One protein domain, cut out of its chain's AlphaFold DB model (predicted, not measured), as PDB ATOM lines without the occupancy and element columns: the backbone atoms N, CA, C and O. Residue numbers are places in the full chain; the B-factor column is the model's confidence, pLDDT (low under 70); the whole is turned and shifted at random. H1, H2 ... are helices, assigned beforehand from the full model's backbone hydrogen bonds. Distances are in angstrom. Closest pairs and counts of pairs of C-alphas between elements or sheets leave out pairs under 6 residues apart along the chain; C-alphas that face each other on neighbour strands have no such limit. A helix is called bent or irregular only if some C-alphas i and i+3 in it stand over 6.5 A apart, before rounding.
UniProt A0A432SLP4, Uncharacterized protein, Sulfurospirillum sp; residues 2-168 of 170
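AT A GLANCE: This is residues 2 to 168 of the 170 residues of an uncharacterized protein of Sulfurospirillum sp (UniProt A0A432SLP4). Helices gather along the long helix H2: H1 folds back on one end of it as a hairpin, H6 runs beside it the opposite way, and the bent H7 packs on H2 and H1. From this body a loose arm sticks out, residues 79 to 117, with H4 and residues 109 to 117 of H5, and it makes much of the length. The printed part has 167 residues with seven named helices, H1 to H7 in order, and no named strand: all helix. It is extended, with a radius of gyration of the C-alphas of 24.1 A, and spans 78 by 36 by 28 A.

HOW THE PARTS SIT: H1, residues 2 to 25, touches H2, residues 27 to 60, with residues 15 to 23 alone; this hairpin has a shallow tilt of 18 degrees, its closest C-alphas, of Ser 22 and Leu 30, 4.8 A apart. H3, residues 71 to 76, and H4, residues 91 to 104, touch no helix. H5, residues 109 to 122, touches the hub H2 with residues 121 to 122 alone, closest C-alphas Leu 54 and Ala 121, 6.0 A. H6, residues 125 to 143, touches H2 at 10 degrees, a shallow tilt, opposite ways, closest C-alphas Ser 39 and Leu 134, 5.0 A. H7, residues 149 to 166, was assigned as one helix by its hydrogen bonds but is bent, C-alphas 156 and 159 being 6.6 A apart. Arm H7a, residues 149 to 156, touches H2, closest C-alphas Ser 33 and Gly 155, 4.1 A. Arm H7b, residues 159 to 166, touches H1, closest C-alphas Leu 7 and Phe 166, 5.7 A. Each O i to N i+4 pair is within hydrogen-bond range except in H1, 18 of 20, and H4, 8 of 10.

IN THESE COORDINATES: H1 begins at C-alpha 2 (626.011, 438.713, 476.001) and is 35.2 A long; H2 is 49.2 A and H6 26.4 A. H7b ends at C-alpha 166 (635.626, 442.417, 469.720).

THE WHOLE: The C-alphas of Gly 26 and Thr 90 are the two farthest apart, 77.9 A. The printed part has no cut, and the link from H3 to H4 is long. The pLDDT is under 70 at residue 2, residues 62 to 124 and residue 168.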
ATOM      1  N   ARG A   2     624.743 439.355 475.577       58.66
ATOM      2  CA  ARG A   2     626.011 438.713 476.001       58.66
ATOM      3  C   ARG A   2     627.264 439.277 475.301       58.66
ATOM      4  O   ARG A   2     628.275 439.496 475.957       58.66
ATOM      5  N   ASN A   3     627.161 439.614 474.014       74.19
ATOM      6  CA  ASN A   3     628.286 440.136 473.227       74.19
ATOM      7  C   ASN A   3     628.624 441.610 473.537       74.19
ATOM      8  O   ASN A   3     629.794 441.965 473.570       74.19
ATOM      9  N   ILE A   4     627.633 442.444 473.888       79.75
ATOM     10  CA  ILE A   4     627.860 443.842 474.318       79.75
ATOM     11  C   ILE A   4     628.551 443.898 475.684       79.75
ATOM     12  O   ILE A   4     629.486 444.668 475.865       79.75
ATOM     13  N   LYS A   5     628.136 443.051 476.639       84.88
ATOM     14  CA  LYS A   5     628.817 442.952 477.942       84.88
ATOM     15  C   LYS A   5     630.277 442.521 477.773       84.88
ATOM     16  O   LYS A   5     631.148 443.055 478.448       84.88
ATOM     17  N   LYS A   6     630.542 441.596 476.842       87.50
ATOM     18  CA  LYS A   6     631.897 441.159 476.486       87.50
ATOM     19  C   LYS A   6     632.715 442.295 475.861       87.50
ATOM     20  O   LYS A   6     633.853 442.487 476.268       87.50
ATOM     21  N   LEU A   7     632.143 443.064 474.931       87.50
ATOM     22  CA  LEU A   7     632.800 444.240 474.350       87.50
ATOM     23  C   LEU A   7     633.164 445.268 475.430       87.50
ATOM     24  O   LEU A   7     634.311 445.696 475.501       87.50
ATOM     25  N   LEU A   8     632.215 445.611 476.306       88.62
ATOM     26  CA  LEU A   8     632.443 446.567 477.391       88.62
ATOM     27  C   LEU A   8     633.518 446.077 478.370       88.62
ATOM     28  O   LEU A   8     634.366 446.858 478.789       88.62
ATOM     29  N   TYR A   9     633.514 444.781 478.690       91.25
ATOM     30  CA  TYR A   9     634.564 444.159 479.493       91.25
ATOM     31  C   TYR A   9     635.943 444.324 478.842       91.25
ATOM     32  O   TYR A   9     636.871 444.786 479.498       91.25
ATOM     33  N   TRP A  10     636.079 444.023 477.547       92.12
ATOM     34  CA  TRP A  10     637.351 444.192 476.836       92.12
ATOM     35  C   TRP A  10     637.788 445.652 476.720       92.12
ATOM     36  O   TRP A  10     638.982 445.923 476.798       92.12
ATOM     37  N   MET A  11     636.853 446.600 476.601       92.50
ATOM     38  CA  MET A  11     637.174 448.030 476.665       92.50
ATOM     39  C   MET A  11     637.707 448.439 478.039       92.50
ATOM     40  O   MET A  11     638.693 449.161 478.102       92.50
ATOM     41  N   ALA A  12     637.106 447.949 479.128       93.81
ATOM     42  CA  ALA A  12     637.587 448.222 480.482       93.81
ATOM     43  C   ALA A  12     638.969 447.598 480.743       93.81
ATOM     44  O   ALA A  12     639.829 448.223 481.358       93.81
ATOM     45  N   VAL A  13     639.211 446.384 480.237       95.00
ATOM     46  CA  VAL A  13     640.536 445.746 480.295       95.00
ATOM     47  C   VAL A  13     641.563 446.552 479.497       95.00
ATOM     48  O   VAL A  13     642.661 446.792 479.993       95.00
ATOM     49  N   ALA A  14     641.220 446.998 478.287       94.62
ATOM     50  CA  ALA A  14     642.108 447.814 477.467       94.62
ATOM     51  C   ALA A  14     642.426 449.168 478.122       94.62
ATOM     52  O   ALA A  14     643.572 449.606 478.061       94.62
ATOM     53  N   ASP A  15     641.454 449.794 478.787       95.75
ATOM     54  CA  ASP A  15     641.673 451.030 479.544       95.75
ATOM     55  C   ASP A  15     642.574 450.806 480.761       95.75
ATOM     56  O   ASP A  15     643.535 451.539 480.956       95.75
ATOM     57  N   LEU A  16     642.362 449.734 481.531       96.25
ATOM     58  CA  LEU A  16     643.259 449.378 482.638       96.25
ATOM     59  C   LEU A  16     644.702 449.156 482.165       96.25
ATOM     60  O   LEU A  16     645.641 449.614 482.816       96.25
ATOM     61  N   LEU A  17     644.884 448.485 481.025       95.50
ATOM     62  CA  LEU A  17     646.201 448.309 480.408       95.50
ATOM     63  C   LEU A  17     646.795 449.645 479.949       95.50
ATOM     64  O   LEU A  17     647.984 449.885 480.160       95.50
ATOM     65  N   LEU A  18     645.977 450.526 479.365       95.50
ATOM     66  CA  LEU A  18     646.387 451.868 478.964       95.50
ATOM     67  C   LEU A  18     646.817 452.694 480.180       95.50
ATOM     68  O   LEU A  18     647.896 453.270 480.153       95.50
ATOM     69  N   ILE A  19     646.041 452.703 481.266       96.06
ATOM     70  CA  ILE A  19     646.371 453.390 482.523       96.06
ATOM     71  C   ILE A  19     647.689 452.860 483.091       96.06
ATOM     72  O   ILE A  19     648.577 453.649 483.413       96.06
ATOM     73  N   ALA A  20     647.850 451.536 483.180       95.06
ATOM     74  CA  ALA A  20     649.070 450.920 483.694       95.06
ATOM     75  C   ALA A  20     650.305 451.302 482.857       95.06
ATOM     76  O   ALA A  20     651.351 451.644 483.412       95.06
ATOM     77  N   PHE A  21     650.177 451.302 481.527       94.62
ATOM     78  CA  PHE A  21     651.232 451.753 480.620       94.62
ATOM     79  C   PHE A  21     651.528 453.252 480.786       94.62
ATOM     80  O   PHE A  21     652.688 453.657 480.876       94.62
ATOM     81  N   SER A  22     650.486 454.072 480.889       93.19
ATOM     82  CA  SER A  22     650.586 455.523 481.030       93.19
ATOM     83  C   SER A  22     651.251 455.954 482.338       93.19
ATOM     84  O   SER A  22     652.037 456.900 482.336       93.19
ATOM     85  N   LEU A  23     651.010 455.239 483.441       93.62
ATOM     86  CA  LEU A  23     651.653 455.510 484.732       93.62
ATOM     87  C   LEU A  23     653.181 455.367 484.675       93.62
ATOM     88  O   LEU A  23     653.882 456.079 485.389       93.62
ATOM     89  N   ARG A  24     653.707 454.494 483.806       93.19
ATOM     90  CA  ARG A  24     655.155 454.339 483.598       93.19
ATOM     91  C   ARG A  24     655.773 455.525 482.848       93.19
ATOM     92  O   ARG A  24     656.932 455.843 483.088       93.19
ATOM     93  N   GLN A  25     655.026 456.147 481.935       91.94
ATOM     94  CA  GLN A  25     655.491 457.279 481.121       91.94
ATOM     95  C   GLN A  25     655.390 458.616 481.872       91.94
ATOM     96  O   GLN A  25     656.234 459.490 481.693       91.94
ATOM     97  N   GLY A  26     654.373 458.778 482.726       93.44
ATOM     98  CA  GLY A  26     654.202 459.950 483.587       93.44
ATOM     99  C   GLY A  26     652.818 460.595 483.499       93.44
ATOM    100  O   GLY A  26     651.934 460.165 482.756       93.44
ATOM    101  N   MET A  27     652.623 461.665 484.277       92.44
ATOM    102  CA  MET A  27     651.298 462.263 484.488       92.44
ATOM    103  C   MET A  27     650.711 462.914 483.226       92.44
ATOM    104  O   MET A  27     649.522 462.763 482.953       92.44
ATOM    105  N   HIS A  28     651.534 463.591 482.417       92.75
ATOM    106  CA  HIS A  28     651.086 464.203 481.156       92.75
ATOM    107  C   HIS A  28     650.592 463.157 480.152       92.75
ATOM    108  O   HIS A  28     649.560 463.349 479.504       92.75
ATOM    109  N   TRP A  29     651.280 462.013 480.090       94.94
ATOM    110  CA  TRP A  29     650.887 460.889 479.250       94.94
ATOM    111  C   TRP A  29     649.559 460.284 479.716       94.94
ATOM    112  O   TRP A  29     648.668 460.016 478.906       94.94
ATOM    113  N   LEU A  30     649.378 460.117 481.030       95.50
ATOM    114  CA  LEU A  30     648.124 459.631 481.601       95.50
ATOM    115  C   LEU A  30     646.956 460.566 481.279       95.50
ATOM    116  O   LEU A  30     645.967 460.117 480.715       95.50
ATOM    117  N   ILE A  31     647.083 461.864 481.559       95.56
ATOM    118  CA  ILE A  31     646.007 462.834 481.311       95.56
ATOM    119  C   ILE A  31     645.653 462.892 479.817       95.56
ATOM    120  O   ILE A  31     644.472 462.888 479.458       95.56
ATOM    121  N   SER A  32     646.663 462.887 478.941       96.06
ATOM    122  CA  SER A  32     646.482 462.912 477.483       96.06
ATOM    123  C   SER A  32     645.791 461.676 476.931       96.06
ATOM    124  O   SER A  32     644.781 461.797 476.234       96.06
ATOM    125  N   SER A  33     646.288 460.491 477.284       96.75
ATOM    126  CA  SER A  33     645.704 459.224 476.841       96.75
ATOM    127  C   SER A  33     644.291 459.019 477.384       96.75
ATOM    128  O   SER A  33     643.408 458.618 476.632       96.75
ATOM    129  N   GLN A  34     644.040 459.366 478.648       96.94
ATOM    130  CA  GLN A  34     642.726 459.212 479.270       96.94
ATOM    131  C   GLN A  34     641.698 460.178 478.681       96.94
ATOM    132  O   GLN A  34     640.592 459.765 478.334       96.94
ATOM    133  N   THR A  35     642.062 461.445 478.462       96.69
ATOM    134  CA  THR A  35     641.138 462.405 477.833       96.69
ATOM    135  C   THR A  35     640.761 461.965 476.416       96.69
ATOM    136  O   THR A  35     639.589 462.037 476.034       96.69
ATOM    137  N   ALA A  36     641.728 461.457 475.646       96.75
ATOM    138  CA  ALA A  36     641.480 460.901 474.319       96.75
ATOM    139  C   ALA A  36     640.626 459.622 474.365       96.75
ATOM    140  O   ALA A  36     639.699 459.471 473.571       96.75
ATOM    141  N   PHE A  37     640.889 458.726 475.317       97.06
ATOM    142  CA  PHE A  37     640.121 457.498 475.498       97.06
ATOM    143  C   PHE A  37     638.647 457.793 475.806       97.06
ATOM    144  O   PHE A  37     637.760 457.292 475.113       97.06
ATOM    145  N   PHE A  38     638.370 458.660 476.787       96.25
ATOM    146  CA  PHE A  38     637.000 459.007 477.179       96.25
ATOM    147  C   PHE A  38     636.227 459.692 476.057       96.25
ATOM    148  O   PHE A  38     635.067 459.365 475.813       96.25
ATOM    149  N   SER A  39     636.862 460.621 475.349       96.06
ATOM    150  CA  SER A  39     636.230 461.291 474.213       96.06
ATOM    151  C   SER A  39     635.971 460.327 473.046       96.06
ATOM    152  O   SER A  39     634.879 460.348 472.479       96.06
ATOM    153  N   SER A  40     636.902 459.415 472.747       95.50
ATOM    154  CA  SER A  40     636.722 458.350 471.746       95.50
ATOM    155  C   SER A  40     635.585 457.387 472.110       95.50
ATOM    156  O   SER A  40     634.734 457.052 471.278       95.50
ATOM    157  N   LEU A  41     635.518 456.983 473.383       94.00
ATOM    158  CA  LEU A  41     634.440 456.163 473.935       94.00
ATOM    159  C   LEU A  41     633.089 456.868 473.784       94.00
ATOM    160  O   LEU A  41     632.132 456.265 473.298       94.00
ATOM    161  N   LEU A  42     633.021 458.148 474.147       94.50
ATOM    162  CA  LEU A  42     631.806 458.952 474.061       94.50
ATOM    163  C   LEU A  42     631.325 459.060 472.604       94.50
ATOM    164  O   LEU A  42     630.167 458.753 472.323       94.50
ATOM    165  N   VAL A  43     632.221 459.378 471.660       93.38
ATOM    166  CA  VAL A  43     631.918 459.406 470.214       93.38
ATOM    167  C   VAL A  43     631.387 458.059 469.723       93.38
ATOM    168  O   VAL A  43     630.420 458.012 468.957       93.38
ATOM    169  N   THR A  44     631.990 456.961 470.174       91.00
ATOM    170  CA  THR A  44     631.584 455.607 469.788       91.00
ATOM    171  C   THR A  44     630.180 455.291 470.302       91.00
ATOM    172  O   THR A  44     629.309 454.905 469.521       91.00
ATOM    173  N   VAL A  45     629.909 455.532 471.588       90.00
ATOM    174  CA  VAL A  45     628.589 455.303 472.203       90.00
ATOM    175  C   VAL A  45     627.515 456.178 471.557       90.00
ATOM    176  O   VAL A  45     626.450 455.675 471.192       90.00
ATOM    177  N   ALA A  46     627.795 457.467 471.360       90.31
ATOM    178  CA  ALA A  46     626.872 458.378 470.697       90.31
ATOM    179  C   ALA A  46     626.578 457.939 469.260       90.31
ATOM    180  O   ALA A  46     625.436 458.024 468.812       90.31
ATOM    181  N   SER A  47     627.578 457.409 468.552       87.88
ATOM    182  CA  SER A  47     627.403 456.879 467.200       87.88
ATOM    183  C   SER A  47     626.518 455.637 467.171       87.88
ATOM    184  O   SER A  47     625.619 455.576 466.331       87.88
ATOM    185  N   PHE A  48     626.708 454.695 468.099       85.88
ATOM    186  CA  PHE A  48     625.833 453.527 468.235       85.88
ATOM    187  C   PHE A  48     624.393 453.923 468.574       85.88
ATOM    188  O   PHE A  48     623.452 453.405 467.973       85.88
ATOM    189  N   TYR A  49     624.205 454.854 469.512       86.06
ATOM    190  CA  TYR A  49     622.874 455.315 469.899       86.06
ATOM    191  C   TYR A  49     622.163 456.035 468.748       86.06
ATOM    192  O   TYR A  49     621.003 455.750 468.461       86.06
ATOM    193  N   ALA A  50     622.873 456.932 468.058       84.69
ATOM    194  CA  ALA A  50     622.365 457.643 466.890       84.69
ATOM    195  C   ALA A  50     621.885 456.680 465.801       84.69
ATOM    196  O   ALA A  50     620.793 456.843 465.263       84.69
ATOM    197  N   TYR A  51     622.688 455.652 465.523       82.56
ATOM    198  CA  TYR A  51     622.358 454.623 464.548       82.56
ATOM    199  C   TYR A  51     621.133 453.803 464.967       82.56
ATOM    200  O   TYR A  51     620.208 453.629 464.178       82.56
ATOM    201  N   LYS A  52     621.065 453.370 466.232       82.62
ATOM    202  CA  LYS A  52     619.896 452.652 466.758       82.62
ATOM    203  C   LYS A  52     618.613 453.479 466.627       82.62
ATOM    204  O   LYS A  52     617.594 452.951 466.197       82.62
ATOM    205  N   LEU A  53     618.668 454.765 466.978       82.50
ATOM    206  CA  LEU A  53     617.528 455.675 466.865       82.50
ATOM    207  C   LEU A  53     617.090 455.853 465.403       82.50
ATOM    208  O   LEU A  53     615.896 455.936 465.126       82.50
ATOM    209  N   LEU A  54     618.044 455.904 464.471       80.56
ATOM    210  CA  LEU A  54     617.774 455.976 463.034       80.56
ATOM    211  C   LEU A  54     617.030 454.725 462.555       80.56
ATOM    212  O   LEU A  54     615.992 454.860 461.913       80.56
ATOM    213  N   ILE A  55     617.518 453.529 462.902       80.88
ATOM    214  CA  ILE A  55     616.857 452.267 462.534       80.88
ATOM    215  C   ILE A  55     615.435 452.216 463.092       80.88
ATOM    216  O   ILE A  55     614.509 451.884 462.363       80.88
ATOM    217  N   GLN A  56     615.247 452.577 464.364       81.88
ATOM    218  CA  GLN A  56     613.918 452.585 464.982       81.88
ATOM    219  C   GLN A  56     612.952 453.510 464.236       81.88
ATOM    220  O   GLN A  56     611.847 453.097 463.909       81.88
ATOM    221  N   LYS A  57     613.402 454.717 463.873       80.69
ATOM    222  CA  LYS A  57     612.598 455.649 463.073       80.69
ATOM    223  C   LYS A  57     612.266 455.108 461.680       80.69
ATOM    224  O   LYS A  57     611.155 455.332 461.218       80.69
ATOM    225  N   LYS A  58     613.204 454.415 461.020       73.25
ATOM    226  CA  LYS A  58     612.965 453.764 459.715       73.25
ATOM    227  C   LYS A  58     611.933 452.639 459.812       73.25
ATOM    228  O   LYS A  58     611.061 452.539 458.952       73.25
ATOM    229  N   LEU A  59     612.020 451.833 460.872       76.81
ATOM    230  CA  LEU A  59     611.074 450.755 461.151       76.81
ATOM    231  C   LEU A  59     609.663 451.312 461.398       76.81
ATOM    232  O   LEU A  59     608.696 450.818 460.830       76.81
ATOM    233  N   GLU A  60     609.552 452.379 462.194       78.50
ATOM    234  CA  GLU A  60     608.283 453.065 462.471       78.50
ATOM    235  C   GLU A  60     607.683 453.740 461.230       78.50
ATOM    236  O   GLU A  60     606.463 453.782 461.087       78.50
ATOM    237  N   SER A  61     608.514 454.255 460.317       76.69
ATOM    238  CA  SER A  61     608.039 454.886 459.081       76.69
ATOM    239  C   SER A  61     607.640 453.894 457.983       76.69
ATOM    240  O   SER A  61     607.222 454.343 456.918       76.69
ATOM    241  N   GLY A  62     607.783 452.581 458.206       66.62
ATOM    242  CA  GLY A  62     607.487 451.546 457.207       66.62
ATOM    243  C   GLY A  62     608.428 451.557 455.995       66.62
ATOM    244  O   GLY A  62     608.122 450.945 454.981       66.62
ATOM    245  N   ASP A  63     609.569 452.244 456.099       63.59
ATOM    246  CA  ASP A  63     610.583 452.384 455.042       63.59
ATOM    247  C   ASP A  63     611.640 451.278 455.214       63.59
ATOM    248  O   ASP A  63     612.832 451.544 455.412       63.59
ATOM    249  N   ILE A  64     611.161 450.031 455.284       57.00
ATOM    250  CA  ILE A  64     611.967 448.822 455.484       57.00
ATOM    251  C   ILE A  64     612.257 448.248 454.092       57.00
ATOM    252  O   ILE A  64     611.308 447.879 453.398       57.00
ATOM    253  N   PRO A  65     613.525 448.177 453.650       55.78
ATOM    254  CA  PRO A  65     613.860 447.407 452.460       55.78
ATOM    255  C   PRO A  65     613.497 445.931 452.693       55.78
ATOM    256  O   PRO A  65     613.670 445.465 453.821       55.78
ATOM    257  N   PRO A  66     612.997 445.194 451.685       54.34
ATOM    258  CA  PRO A  66     612.756 443.758 451.824       54.34
ATOM    259  C   PRO A  66     614.023 443.072 452.359       54.34
ATOM    260  O   PRO A  66     615.117 443.422 451.920       54.34
ATOM    261  N   GLU A  67     613.883 442.137 453.309       55.69
ATOM    262  CA  GLU A  67     615.010 441.473 454.004       55.69
ATOM    263  C   GLU A  67     616.037 440.827 453.053       55.69
ATOM    264  O   GLU A  67     617.178 440.616 453.458       55.69
ATOM    265  N   ASP A  68     615.654 440.582 451.799       54.72
ATOM    266  CA  ASP A  68     616.468 439.935 450.771       54.72
ATOM    267  C   ASP A  68     617.194 440.904 449.815       54.72
ATOM    268  O   ASP A  68     617.860 440.440 448.893       54.72
ATOM    269  N   ARG A  69     617.077 442.233 449.985       53.22
ATOM    270  CA  ARG A  69     617.735 443.209 449.092       53.22
ATOM    271  C   ARG A  69     618.915 443.882 449.781       53.22
ATOM    272  O   ARG A  69     618.732 444.685 450.700       53.22
ATOM    273  N   ASP A  70     620.122 443.590 449.306       58.38
ATOM    274  CA  ASP A  70     621.329 444.245 449.798       58.38
ATOM    275  C   ASP A  70     621.296 445.750 449.461       58.38
ATOM    276  O   ASP A  70     620.671 446.191 448.493       58.38
ATOM    277  N   GLU A  71     621.992 446.585 450.245       60.53
ATOM    278  CA  GLU A  71     622.063 448.038 449.989       60.53
ATOM    279  C   GLU A  71     622.568 448.355 448.571       60.53
ATOM    280  O   GLU A  71     622.195 449.377 447.994       60.53
ATOM    281  N   LEU A  72     623.388 447.463 448.007       56.22
ATOM    282  CA  LEU A  72     623.868 447.529 446.631       56.22
ATOM    283  C   LEU A  72     622.740 447.295 445.618       56.22
ATOM    284  O   LEU A  72     622.632 448.077 444.680       56.22
ATOM    285  N   ASP A  73     621.844 446.335 445.851       60.81
ATOM    286  CA  ASP A  73     620.725 446.031 444.947       60.81
ATOM    287  C   ASP A  73     619.718 447.179 444.880       60.81
ATOM    288  O   ASP A  73     619.140 447.468 443.835       60.81
ATOM    289  N   ILE A  74     619.532 447.893 445.989       63.50
ATOM    290  CA  ILE A  74     618.661 449.072 446.052       63.50
ATOM    291  C   ILE A  74     619.285 450.259 445.297       63.50
ATOM    292  O   ILE A  74     618.563 451.121 444.785       63.50
ATOM    293  N   ILE A  75     620.620 450.335 445.238       65.69
ATOM    294  CA  ILE A  75     621.356 451.374 444.503       65.69
ATOM    295  C   ILE A  75     621.416 451.042 443.008       65.69
ATOM    296  O   ILE A  75     621.220 451.941 442.186       65.69
ATOM    297  N   GLU A  76     621.678 449.783 442.660       61.09
ATOM    298  CA  GLU A  76     621.823 449.319 441.278       61.09
ATOM    299  C   GLU A  76     620.473 449.109 440.587       61.09
ATOM    300  O   GLU A  76     620.320 449.501 439.429       61.09
ATOM    301  N   ASP A  77     619.468 448.603 441.304       64.44
ATOM    302  CA  ASP A  77     618.133 448.348 440.768       64.44
ATOM    303  C   ASP A  77     617.010 448.738 441.740       64.44
ATOM    304  O   ASP A  77     616.191 447.936 442.198       64.44
ATOM    305  N   LYS A  78     616.929 450.036 442.037       67.31
ATOM    306  CA  LYS A  78     615.880 450.616 442.890       67.31
ATOM    307  C   LYS A  78     614.445 450.247 442.470       67.31
ATOM    308  O   LYS A  78     613.536 450.349 443.291       67.31
ATOM    309  N   HIS A  79     614.231 449.906 441.202       61.66
ATOM    310  CA  HIS A  79     612.908 449.732 440.606       61.66
ATOM    311  C   HIS A  79     612.638 448.309 440.092       61.66
ATOM    312  O   HIS A  79     611.641 448.146 439.397       61.66
ATOM    313  N   GLU A  80     613.483 447.323 440.426       56.59
ATOM    314  CA  GLU A  80     613.318 445.909 440.022       56.59
ATOM    315  C   GLU A  80     613.129 445.754 438.502       56.59
ATOM    316  O   GLU A  80     612.332 444.966 438.004       56.59
ATOM    317  N   LEU A  81     613.855 446.572 437.734       59.38
ATOM    318  CA  LEU A  81     613.781 446.610 436.273       59.38
ATOM    319  C   LEU A  81     614.546 445.459 435.609       59.38
ATOM    320  O   LEU A  81     614.414 445.289 434.396       59.38
ATOM    321  N   TYR A  82     615.360 444.722 436.368       53.56
ATOM    322  CA  TYR A  82     616.219 443.649 435.868       53.56
ATOM    323  C   TYR A  82     615.911 442.283 436.502       53.56
ATOM    324  O   TYR A  82     616.790 441.424 436.552       53.56
ATOM    325  N   GLU A  83     614.680 442.052 436.968       52.50
ATOM    326  CA  GLU A  83     614.226 440.683 437.229       52.50
ATOM    327  C   GLU A  83     614.136 439.910 435.901       52.50
ATOM    328  O   GLU A  83     613.488 440.354 434.949       52.50
ATOM    329  N   ASP A  84     614.786 438.744 435.838       52.38
ATOM    330  CA  ASP A  84     614.998 437.932 434.622       52.38
ATOM    331  C   ASP A  84     613.705 437.266 434.077       52.38
ATOM    332  O   ASP A  84     613.754 436.454 433.156       52.38
ATOM    333  N   ASP A  85     612.531 437.617 434.624       47.38
ATOM    334  CA  ASP A  85     611.262 436.892 434.447       47.38
ATOM    335  C   ASP A  85     610.122 437.687 433.764       47.38
ATOM    336  O   ASP A  85     608.971 437.241 433.773       47.38
ATOM    337  N   THR A  86     610.377 438.828 433.103       43.62
ATOM    338  CA  THR A  86     609.311 439.538 432.350       43.62
ATOM    339  C   THR A  86     609.403 439.383 430.819       43.62
ATOM    340  O   THR A  86     610.438 439.683 430.218       43.62
ATOM    341  N   PRO A  87     608.322 438.940 430.134       40.25
ATOM    342  CA  PRO A  87     608.315 438.771 428.685       40.25
ATOM    343  C   PRO A  87     608.359 440.129 427.971       40.25
ATOM    344  O   PRO A  87     607.595 441.046 428.267       40.25
ATOM    345  N   HIS A  88     609.275 440.238 427.008       46.06
ATOM    346  CA  HIS A  88     609.508 441.417 426.179       46.06
ATOM    347  C   HIS A  88     608.268 441.839 425.374       46.06
ATOM    348  O   HIS A  88     608.054 441.331 424.275       46.06
ATOM    349  N   ASP A  89     607.542 442.857 425.843       44.66
ATOM    350  CA  ASP A  89     606.589 443.598 425.014       44.66
ATOM    351  C   ASP A  89     607.028 445.057 424.783       44.66
ATOM    352  O   ASP A  89     607.271 445.845 425.690       44.66
ATOM    353  N   THR A  90     607.179 445.367 423.492       49.59
ATOM    354  CA  THR A  90     607.357 446.658 422.798       49.59
ATOM    355  C   THR A  90     608.047 447.828 423.542       49.59
ATOM    356  O   THR A  90     607.454 448.766 424.065       49.59
ATOM    357  N   VAL A  91     609.373 447.855 423.388       54.34
ATOM    358  CA  VAL A  91     610.380 448.856 423.822       54.34
ATOM    359  C   VAL A  91     610.049 450.340 423.521       54.34
ATOM    360  O   VAL A  91     610.682 451.244 424.074       54.34
ATOM    361  N   ALA A  92     609.101 450.620 422.624       53.66
ATOM    362  CA  ALA A  92     608.755 451.977 422.199       53.66
ATOM    363  C   ALA A  92     607.797 452.686 423.173       53.66
ATOM    364  O   ALA A  92     607.970 453.882 423.410       53.66
ATOM    365  N   ASP A  93     606.855 451.955 423.778       55.59
ATOM    366  CA  ASP A  93     605.836 452.531 424.665       55.59
ATOM    367  C   ASP A  93     606.365 452.683 426.104       55.59
ATOM    368  O   ASP A  93     606.195 453.726 426.740       55.59
ATOM    369  N   LEU A  94     607.184 451.728 426.575       58.66
ATOM    370  CA  LEU A  94     607.864 451.830 427.875       58.66
ATOM    371  C   LEU A  94     608.782 453.053 427.965       58.66
ATOM    372  O   LEU A  94     608.830 453.711 428.999       58.66
ATOM    373  N   LYS A  95     609.502 453.415 426.895       58.75
ATOM    374  CA  LYS A  95     610.373 454.605 426.912       58.75
ATOM    375  C   LYS A  95     609.591 455.907 427.090       58.75
ATOM    376  O   LYS A  95     610.121 456.835 427.704       58.75
ATOM    377  N   ALA A  96     608.371 455.986 426.560       59.12
ATOM    378  CA  ALA A  96     607.513 457.156 426.708       59.12
ATOM    379  C   ALA A  96     606.981 457.262 428.147       59.12
ATOM    380  O   ALA A  96     607.144 458.311 428.772       59.12
ATOM    381  N   VAL A  97     606.497 456.149 428.708       61.12
ATOM    382  CA  VAL A  97     606.019 456.061 430.099       61.12
ATOM    383  C   VAL A  97     607.154 456.314 431.106       61.12
ATOM    384  O   VAL A  97     606.999 457.099 432.038       61.12
ATOM    385  N   ILE A  98     608.350 455.755 430.878       61.22
ATOM    386  CA  ILE A  98     609.540 455.958 431.726       61.22
ATOM    387  C   ILE A  98     610.000 457.421 431.712       61.22
ATOM    388  O   ILE A  98     610.447 457.943 432.734       61.22
ATOM    389  N   LYS A  99     609.926 458.105 430.564       62.62
ATOM    390  CA  LYS A  99     610.322 459.517 430.457       62.62
ATOM    391  C   LYS A  99     609.324 460.435 431.165       62.62
ATOM    392  O   LYS A  99     609.744 461.429 431.756       62.62
ATOM    393  N   GLU A 100     608.041 460.092 431.126       60.91
ATOM    394  CA  GLU A 100     606.979 460.830 431.812       60.91
ATOM    395  C   GLU A 100     607.048 460.645 433.342       60.91
ATOM    396  O   GLU A 100     606.976 461.625 434.086       60.91
ATOM    397  N   GLU A 101     607.321 459.425 433.816       54.41
ATOM    398  CA  GLU A 101     607.564 459.119 435.235       54.41
ATOM    399  C   GLU A 101     608.862 459.764 435.753       54.41
ATOM    400  O   GLU A 101     608.851 460.464 436.766       54.41
ATOM    401  N   ARG A 102     609.983 459.668 435.020       56.41
ATOM    402  CA  ARG A 102     611.249 460.339 435.391       56.41
ATOM    403  C   ARG A 102     611.146 461.869 435.418       56.41
ATOM    404  O   ARG A 102     611.943 462.503 436.104       56.41
ATOM    405  N   ALA A 103     610.201 462.460 434.684       58.12
ATOM    406  CA  ALA A 103     609.944 463.901 434.699       58.12
ATOM    407  C   ALA A 103     609.034 464.336 435.865       58.12
ATOM    408  O   ALA A 103     609.214 465.434 436.396       58.12
ATOM    409  N   LYS A 104     608.094 463.483 436.301       56.75
ATOM    410  CA  LYS A 104     607.277 463.697 437.513       56.75
ATOM    411  C   LYS A 104     608.058 463.437 438.804       56.75
ATOM    412  O   LYS A 104     607.826 464.101 439.816       56.75
ATOM    413  N   ILE A 105     609.021 462.521 438.771       55.69
ATOM    414  CA  ILE A 105     609.924 462.235 439.884       55.69
ATOM    415  C   ILE A 105     610.989 463.335 439.921       55.69
ATOM    416  O   ILE A 105     611.978 463.297 439.197       55.69
ATOM    417  N   GLY A 106     610.801 464.340 440.779       53.81
ATOM    418  CA  GLY A 106     611.787 465.390 441.051       53.81
ATOM    419  C   GLY A 106     613.103 464.827 441.608       53.81
ATOM    420  O   GLY A 106     613.354 464.895 442.812       53.81
ATOM    421  N   GLY A 107     613.949 464.283 440.729       59.84
ATOM    422  CA  GLY A 107     615.113 463.445 441.042       59.84
ATOM    423  C   GLY A 107     616.217 464.128 441.847       59.84
ATOM    424  O   GLY A 107     617.018 463.450 442.481       59.84
ATOM    425  N   ILE A 108     616.224 465.461 441.907       56.38
ATOM    426  CA  ILE A 108     617.186 466.235 442.706       56.38
ATOM    427  C   ILE A 108     616.558 466.722 444.015       56.38
ATOM    428  O   ILE A 108     617.204 466.655 445.054       56.38
ATOM    429  N   LYS A 109     615.288 467.156 444.010       58.56
ATOM    430  CA  LYS A 109     614.602 467.625 445.228       58.56
ATOM    431  C   LYS A 109     614.328 466.485 446.206       58.56
ATOM    432  O   LYS A 109     614.645 466.625 447.379       58.56
ATOM    433  N   ASN A 110     613.819 465.352 445.726       61.34
ATOM    434  CA  ASN A 110     613.534 464.197 446.582       61.34
ATOM    435  C   ASN A 110     614.827 463.522 447.059       61.34
ATOM    436  O   ASN A 110     614.902 463.090 448.204       61.34
ATOM    437  N   SER A 111     615.874 463.505 446.227       56.59
ATOM    438  CA  SER A 111     617.205 463.034 446.625       56.59
ATOM    439  C   SER A 111     617.836 463.963 447.666       56.59
ATOM    440  O   SER A 111     618.220 463.499 448.730       56.59
ATOM    441  N   ALA A 112     617.827 465.284 447.456       59.94
ATOM    442  CA  ALA A 112     618.308 466.253 448.443       59.94
ATOM    443  C   ALA A 112     617.496 466.222 449.747       59.94
ATOM    444  O   ALA A 112     618.067 466.378 450.821       59.94
ATOM    445  N   GLN A 113     616.185 465.983 449.685       64.25
ATOM    446  CA  GLN A 113     615.324 465.873 450.863       64.25
ATOM    447  C   GLN A 113     615.542 464.551 451.615       64.25
ATOM    448  O   GLN A 113     615.557 464.551 452.845       64.25
ATOM    449  N   ASN A 114     615.783 463.445 450.907       61.59
ATOM    450  CA  ASN A 114     616.163 462.165 451.509       61.59
ATOM    451  C   ASN A 114     617.578 462.216 452.089       61.59
ATOM    452  O   ASN A 114     617.799 461.738 453.199       61.59
ATOM    453  N   ILE A 115     618.512 462.876 451.402       61.97
ATOM    454  CA  ILE A 115     619.850 463.178 451.907       61.97
ATOM    455  C   ILE A 115     619.732 464.075 453.134       61.97
ATOM    456  O   ILE A 115     620.320 463.737 454.141       61.97
ATOM    457  N   ALA A 116     618.926 465.137 453.138       61.62
ATOM    458  CA  ALA A 116     618.747 466.010 454.302       61.62
ATOM    459  C   ALA A 116     618.109 465.283 455.501       61.62
ATOM    460  O   ALA A 116     618.565 465.451 456.632       61.62
ATOM    461  N   LYS A 117     617.103 464.428 455.271       64.19
ATOM    462  CA  LYS A 117     616.523 463.559 456.312       64.19
ATOM    463  C   LYS A 117     617.553 462.566 456.859       64.19
ATOM    464  O   LYS A 117     617.639 462.377 458.071       64.19
ATOM    465  N   THR A 118     618.380 461.992 455.988       58.97
ATOM    466  CA  THR A 118     619.450 461.056 456.365       58.97
ATOM    467  C   THR A 118     620.610 461.781 457.053       58.97
ATOM    468  O   THR A 118     621.124 461.300 458.055       58.97
ATOM    469  N   PHE A 119     620.968 462.989 456.616       59.00
ATOM    470  CA  PHE A 119     621.970 463.864 457.226       59.00
ATOM    471  C   PHE A 119     621.529 464.335 458.603       59.00
ATOM    472  O   PHE A 119     622.346 464.333 459.510       59.00
ATOM    473  N   SER A 120     620.253 464.675 458.800       55.66
ATOM    474  CA  SER A 120     619.711 464.982 460.130       55.66
ATOM    475  C   SER A 120     619.822 463.786 461.087       55.66
ATOM    476  O   SER A 120     619.985 463.974 462.291       55.66
ATOM    477  N   ALA A 121     619.794 462.557 460.563       54.38
ATOM    478  CA  ALA A 121     619.989 461.343 461.346       54.38
ATOM    479  C   ALA A 121     621.481 460.984 461.559       54.38
ATOM    480  O   ALA A 121     621.853 460.522 462.639       54.38
ATOM    481  N   ILE A 122     622.350 461.241 460.573       53.47
ATOM    482  CA  ILE A 122     623.814 461.048 460.637       53.47
ATOM    483  C   ILE A 122     624.481 462.108 461.534       53.47
ATOM    484  O   ILE A 122     625.396 461.789 462.299       53.47
ATOM    485  N   LEU A 123     623.998 463.349 461.484       59.53
ATOM    486  CA  LEU A 123     624.299 464.449 462.402       59.53
ATOM    487  C   LEU A 123     623.314 464.428 463.566       59.53
ATOM    488  O   LEU A 123     622.698 465.444 463.895       59.53
ATOM    489  N   SER A 124     623.145 463.270 464.209       67.25
ATOM    490  CA  SER A 124     622.431 463.286 465.478       67.25
ATOM    491  C   SER A 124     623.122 464.321 466.385       67.25
ATOM    492  O   SER A 124     624.360 464.333 466.462       67.25
ATOM    493  N   PRO A 125     622.363 465.199 467.068       75.00
ATOM    494  CA  PRO A 125     622.942 466.177 467.983       75.00
ATOM    495  C   PRO A 125     623.920 465.520 468.960       75.00
ATOM    496  O   PRO A 125     624.974 466.069 469.248       75.00
ATOM    497  N   LEU A 126     623.632 464.278 469.360       81.94
ATOM    498  CA  LEU A 126     624.472 463.461 470.229       81.94
ATOM    499  C   LEU A 126     625.877 463.219 469.663       81.94
ATOM    500  O   LEU A 126     626.861 463.379 470.389       81.94
ATOM    501  N   ARG A 127     626.009 462.864 468.378       84.62
ATOM    502  CA  ARG A 127     627.328 462.652 467.760       84.62
ATOM    503  C   ARG A 127     628.098 463.971 467.655       84.62
ATOM    504  O   ARG A 127     629.283 464.010 467.970       84.62
ATOM    505  N   VAL A 128     627.420 465.059 467.289       89.06
ATOM    506  CA  VAL A 128     628.036 466.395 467.200       89.06
ATOM    507  C   VAL A 128     628.525 466.868 468.570       89.06
ATOM    508  O   VAL A 128     629.679 467.268 468.698       89.06
ATOM    509  N   THR A 129     627.705 466.738 469.617       90.12
ATOM    510  CA  THR A 129     628.101 467.046 470.999       90.12
ATOM    511  C   THR A 129     629.332 466.248 471.420       90.12
ATOM    512  O   THR A 129     630.225 466.790 472.064       90.12
ATOM    513  N   SER A 130     629.432 464.988 470.999       92.81
ATOM    514  CA  SER A 130     630.585 464.137 471.305       92.81
ATOM    515  C   SER A 130     631.883 464.649 470.683       92.81
ATOM    516  O   SER A 130     632.917 464.686 471.348       92.81
ATOM    517  N   TYR A 131     631.832 465.096 469.426       94.00
ATOM    518  CA  TYR A 131     632.985 465.714 468.772       94.00
ATOM    519  C   TYR A 131     633.347 467.066 469.384       94.00
ATOM    520  O   TYR A 131     634.528 467.382 469.493       94.00
ATOM    521  N   ILE A 132     632.363 467.843 469.839       95.25
ATOM    522  CA  ILE A 132     632.634 469.074 470.589       95.25
ATOM    523  C   ILE A 132     633.412 468.740 471.866       95.25
ATOM    524  O   ILE A 132     634.428 469.375 472.132       95.25
ATOM    525  N   VAL A 133     633.005 467.711 472.618       95.81
ATOM    526  CA  VAL A 133     633.737 467.257 473.812       95.81
ATOM    527  C   VAL A 133     635.158 466.801 473.462       95.81
ATOM    528  O   VAL A 133     636.097 467.178 474.159       95.81
ATOM    529  N   LEU A 134     635.341 466.053 472.369       96.00
ATOM    530  CA  LEU A 134     636.660 465.643 471.867       96.00
ATOM    531  C   LEU A 134     637.569 466.853 471.588       96.00
ATOM    532  O   LEU A 134     638.689 466.918 472.097       96.00
ATOM    533  N   VAL A 135     637.074 467.822 470.811       96.75
ATOM    534  CA  VAL A 135     637.822 469.026 470.421       96.75
ATOM    535  C   VAL A 135     638.130 469.898 471.637       96.75
ATOM    536  O   VAL A 135     639.265 470.336 471.805       96.75
ATOM    537  N   LEU A 136     637.152 470.120 472.519       96.75
ATOM    538  CA  LEU A 136     637.358 470.890 473.745       96.75
ATOM    539  C   LEU A 136     638.348 470.206 474.686       96.75
ATOM    540  O   LEU A 136     639.194 470.890 475.253       96.75
ATOM    541  N   GLY A 137     638.291 468.879 474.814       95.69
ATOM    542  CA  GLY A 137     639.273 468.108 475.572       95.69
ATOM    543  C   GLY A 137     640.684 468.318 475.025       95.69
ATOM    544  O   GLY A 137     641.584 468.692 475.771       95.69
ATOM    545  N   PHE A 138     640.872 468.182 473.712       96.88
ATOM    546  CA  PHE A 138     642.167 468.428 473.072       96.88
ATOM    547  C   PHE A 138     642.683 469.856 473.315       96.88
ATOM    548  O   PHE A 138     643.825 470.052 473.738       96.88
ATOM    549  N   LEU A 139     641.833 470.865 473.095       96.62
ATOM    550  CA  LEU A 139     642.196 472.269 473.292       96.62
ATOM    551  C   LEU A 139     642.499 472.589 474.758       96.62
ATOM    552  O   LEU A 139     643.422 473.354 475.031       96.62
ATOM    553  N   TYR A 140     641.758 471.998 475.696       96.38
ATOM    554  CA  TYR A 140     642.003 472.140 477.127       96.38
ATOM    555  C   TYR A 140     643.398 471.624 477.498       96.38
ATOM    556  O   TYR A 140     644.165 472.334 478.149       96.38
ATOM    557  N   LEU A 141     643.767 470.434 477.015       94.75
ATOM    558  CA  LEU A 141     645.088 469.858 477.269       94.75
ATOM    559  C   LEU A 141     646.204 470.705 476.664       94.75
ATOM    560  O   LEU A 141     647.224 470.930 477.317       94.75
ATOM    561  N   ASN A 142     646.000 471.206 475.444       96.00
ATOM    562  CA  ASN A 142     646.971 472.064 474.777       96.00
ATOM    563  C   ASN A 142     647.159 473.391 475.526       96.00
ATOM    564  O   ASN A 142     648.282 473.840 475.737       96.00
ATOM    565  N   ARG A 143     646.061 473.998 475.994       95.56
ATOM    566  CA  ARG A 143     646.085 475.274 476.722       95.56
ATOM    567  C   ARG A 143     646.849 475.190 478.043       95.56
ATOM    568  O   ARG A 143     647.485 476.164 478.429       95.56
ATOM    569  N   HIS A 144     646.778 474.053 478.732       93.31
ATOM    570  CA  HIS A 144     647.477 473.834 479.999       93.31
ATOM    571  C   HIS A 144     648.876 473.216 479.837       93.31
ATOM    572  O   HIS A 144     649.544 472.969 480.838       93.31
ATOM    573  N   GLY A 145     649.337 472.972 478.602       92.12
ATOM    574  CA  GLY A 145     650.642 472.359 478.337       92.12
ATOM    575  C   GLY A 145     650.739 470.893 478.773       92.12
ATOM    576  O   GLY A 145     651.835 470.376 478.958       92.12
ATOM    577  N   TYR A 146     649.601 470.218 478.965       93.50
ATOM    578  CA  TYR A 146     649.546 468.807 479.367       93.50
ATOM    579  C   TYR A 146     649.459 467.849 478.186       93.50
ATOM    580  O   TYR A 146     649.522 466.639 478.393       93.50
ATOM    581  N   LEU A 147     649.282 468.388 476.978       95.25
ATOM    582  CA  LEU A 147     649.113 467.612 475.766       95.25
ATOM    583  C   LEU A 147     650.416 466.914 475.372       95.25
ATOM    584  O   LEU A 147     651.357 467.544 474.896       95.25
ATOM    585  N   ASP A 148     650.409 465.594 475.483       95.56
ATOM    586  CA  ASP A 148     651.344 464.718 474.796       95.56
ATOM    587  C   ASP A 148     650.630 464.111 473.581       95.56
ATOM    588  O   ASP A 148     649.618 463.416 473.706       95.56
ATOM    589  N   ILE A 149     651.148 464.409 472.390       95.25
ATOM    590  CA  ILE A 149     650.533 464.018 471.117       95.25
ATOM    591  C   ILE A 149     650.509 462.494 470.971       95.25
ATOM    592  O   ILE A 149     649.499 461.930 470.548       95.25
ATOM    593  N   TRP A 150     651.593 461.811 471.344       95.31
ATOM    594  CA  TRP A 150     651.687 460.360 471.212       95.31
ATOM    595  C   TRP A 150     650.761 459.661 472.204       95.31
ATOM    596  O   TRP A 150     650.058 458.711 471.844       95.31
ATOM    597  N   ALA A 151     650.674 460.177 473.425       95.06
ATOM    598  CA  ALA A 151     649.711 459.708 474.411       95.06
ATOM    599  C   ALA A 151     648.260 459.911 473.948       95.06
ATOM    600  O   ALA A 151     647.417 459.027 474.100       95.06
ATOM    601  N   TYR A 152     647.958 461.065 473.353       96.38
ATOM    602  CA  TYR A 152     646.613 461.382 472.882       96.38
ATOM    603  C   TYR A 152     646.190 460.465 471.726       96.38
ATOM    604  O   TYR A 152     645.110 459.879 471.755       96.38
ATOM    605  N   VAL A 153     647.055 460.269 470.725       96.25
ATOM    606  CA  VAL A 153     646.768 459.384 469.581       96.25
ATOM    607  C   VAL A 153     646.618 457.926 470.026       96.25
ATOM    608  O   VAL A 153     645.715 457.227 469.562       96.25
ATOM    609  N   THR A 154     647.454 457.461 470.957       95.00
ATOM    610  CA  THR A 154     647.322 456.098 471.500       95.00
ATOM    611  C   THR A 154     645.994 455.920 472.237       95.00
ATOM    612  O   THR A 154     645.265 454.980 471.936       95.00
ATOM    613  N   GLY A 155     645.602 456.859 473.103       94.94
ATOM    614  CA  GLY A 155     644.296 456.822 473.773       94.94
ATOM    615  C   GLY A 155     643.105 456.869 472.808       94.94
ATOM    616  O   GLY A 155     642.143 456.118 472.968       94.94
ATOM    617  N   LEU A 156     643.191 457.693 471.757       95.88
ATOM    618  CA  LEU A 156     642.141 457.834 470.743       95.88
ATOM    619  C   LEU A 156     641.917 456.534 469.953       95.88
ATOM    620  O   LEU A 156     640.776 456.200 469.628       95.88
ATOM    621  N   THR A 157     642.999 455.810 469.652       94.88
ATOM    622  CA  THR A 157     642.990 454.606 468.800       94.88
ATOM    623  C   THR A 157     642.557 453.337 469.528       94.88
ATOM    624  O   THR A 157     642.002 452.445 468.884       94.88
ATOM    625  N   VAL A 158     642.731 453.255 470.852       94.88
ATOM    626  CA  VAL A 158     642.356 452.066 471.640       94.88
ATOM    627  C   VAL A 158     640.892 451.681 471.418       94.88
ATOM    628  O   VAL A 158     640.591 450.520 471.144       94.88
ATOM    629  N   VAL A 159     639.973 452.645 471.491       93.31
ATOM    630  CA  VAL A 159     638.530 452.379 471.404       93.31
ATOM    631  C   VAL A 159     638.114 451.805 470.035       93.31
ATOM    632  O   VAL A 159     637.503 450.731 470.023       93.31
ATOM    633  N   PRO A 160     638.453 452.423 468.882       92.19
ATOM    634  CA  PRO A 160     638.177 451.846 467.566       92.19
ATOM    635  C   PRO A 160     638.799 450.465 467.365       92.19
ATOM    636  O   PRO A 160     638.144 449.576 466.825       92.19
ATOM    637  N   VAL A 161     640.038 450.263 467.823       93.38
ATOM    638  CA  VAL A 161     640.746 448.984 467.684       93.38
ATOM    639  C   VAL A 161     640.023 447.888 468.467       93.38
ATOM    640  O   VAL A 161     639.672 446.855 467.897       93.38
ATOM    641  N   VAL A 162     639.715 448.121 469.744       92.00
ATOM    642  CA  VAL A 162     638.969 447.158 470.573       92.00
ATOM    643  C   VAL A 162     637.595 446.871 469.965       92.00
ATOM    644  O   VAL A 162     637.189 445.712 469.880       92.00
ATOM    645  N   SER A 163     636.904 447.905 469.479       89.19
ATOM    646  CA  SER A 163     635.617 447.760 468.794       89.19
ATOM    647  C   SER A 163     635.721 446.916 467.519       89.19
ATOM    648  O   SER A 163     634.874 446.066 467.275       89.19
ATOM    649  N   LEU A 164     636.786 447.055 466.727       87.62
ATOM    650  CA  LEU A 164     636.961 446.287 465.491       87.62
ATOM    651  C   LEU A 164     637.221 444.793 465.745       87.62
ATOM    652  O   LEU A 164     636.714 443.938 465.011       87.62
ATOM    653  N   PHE A 165     638.015 444.472 466.768       87.19
ATOM    654  CA  PHE A 165     638.363 443.088 467.103       87.19
ATOM    655  C   PHE A 165     637.245 442.369 467.862       87.19
ATOM    656  O   PHE A 165     636.929 441.223 467.549       87.19
ATOM    657  N   PHE A 166     636.625 443.033 468.839       83.25
ATOM    658  CA  PHE A 166     635.626 442.417 469.720       83.25
ATOM    659  C   PHE A 166     634.180 442.764 469.357       83.25
ATOM    660  O   PHE A 166     633.255 442.133 469.869       83.25
ATOM    661  N   GLY A 167     633.973 443.741 468.473       72.38
ATOM    662  CA  GLY A 167     632.669 444.119 467.933       72.38
ATOM    663  C   GLY A 167     632.246 443.314 466.706       72.38
ATOM    664  O   GLY A 167     631.093 443.439 466.299       72.38
ATOM    665  N   ARG A 168     633.107 442.441 466.147       64.88
ATOM    666  CA  ARG A 168     632.674 441.391 465.207       64.88
ATOM    667  C   ARG A 168     631.803 440.379 465.953       64.88
ATOM    668  O   ARG A 168     632.267 439.363 466.464       64.88
TER     669      ARG A 168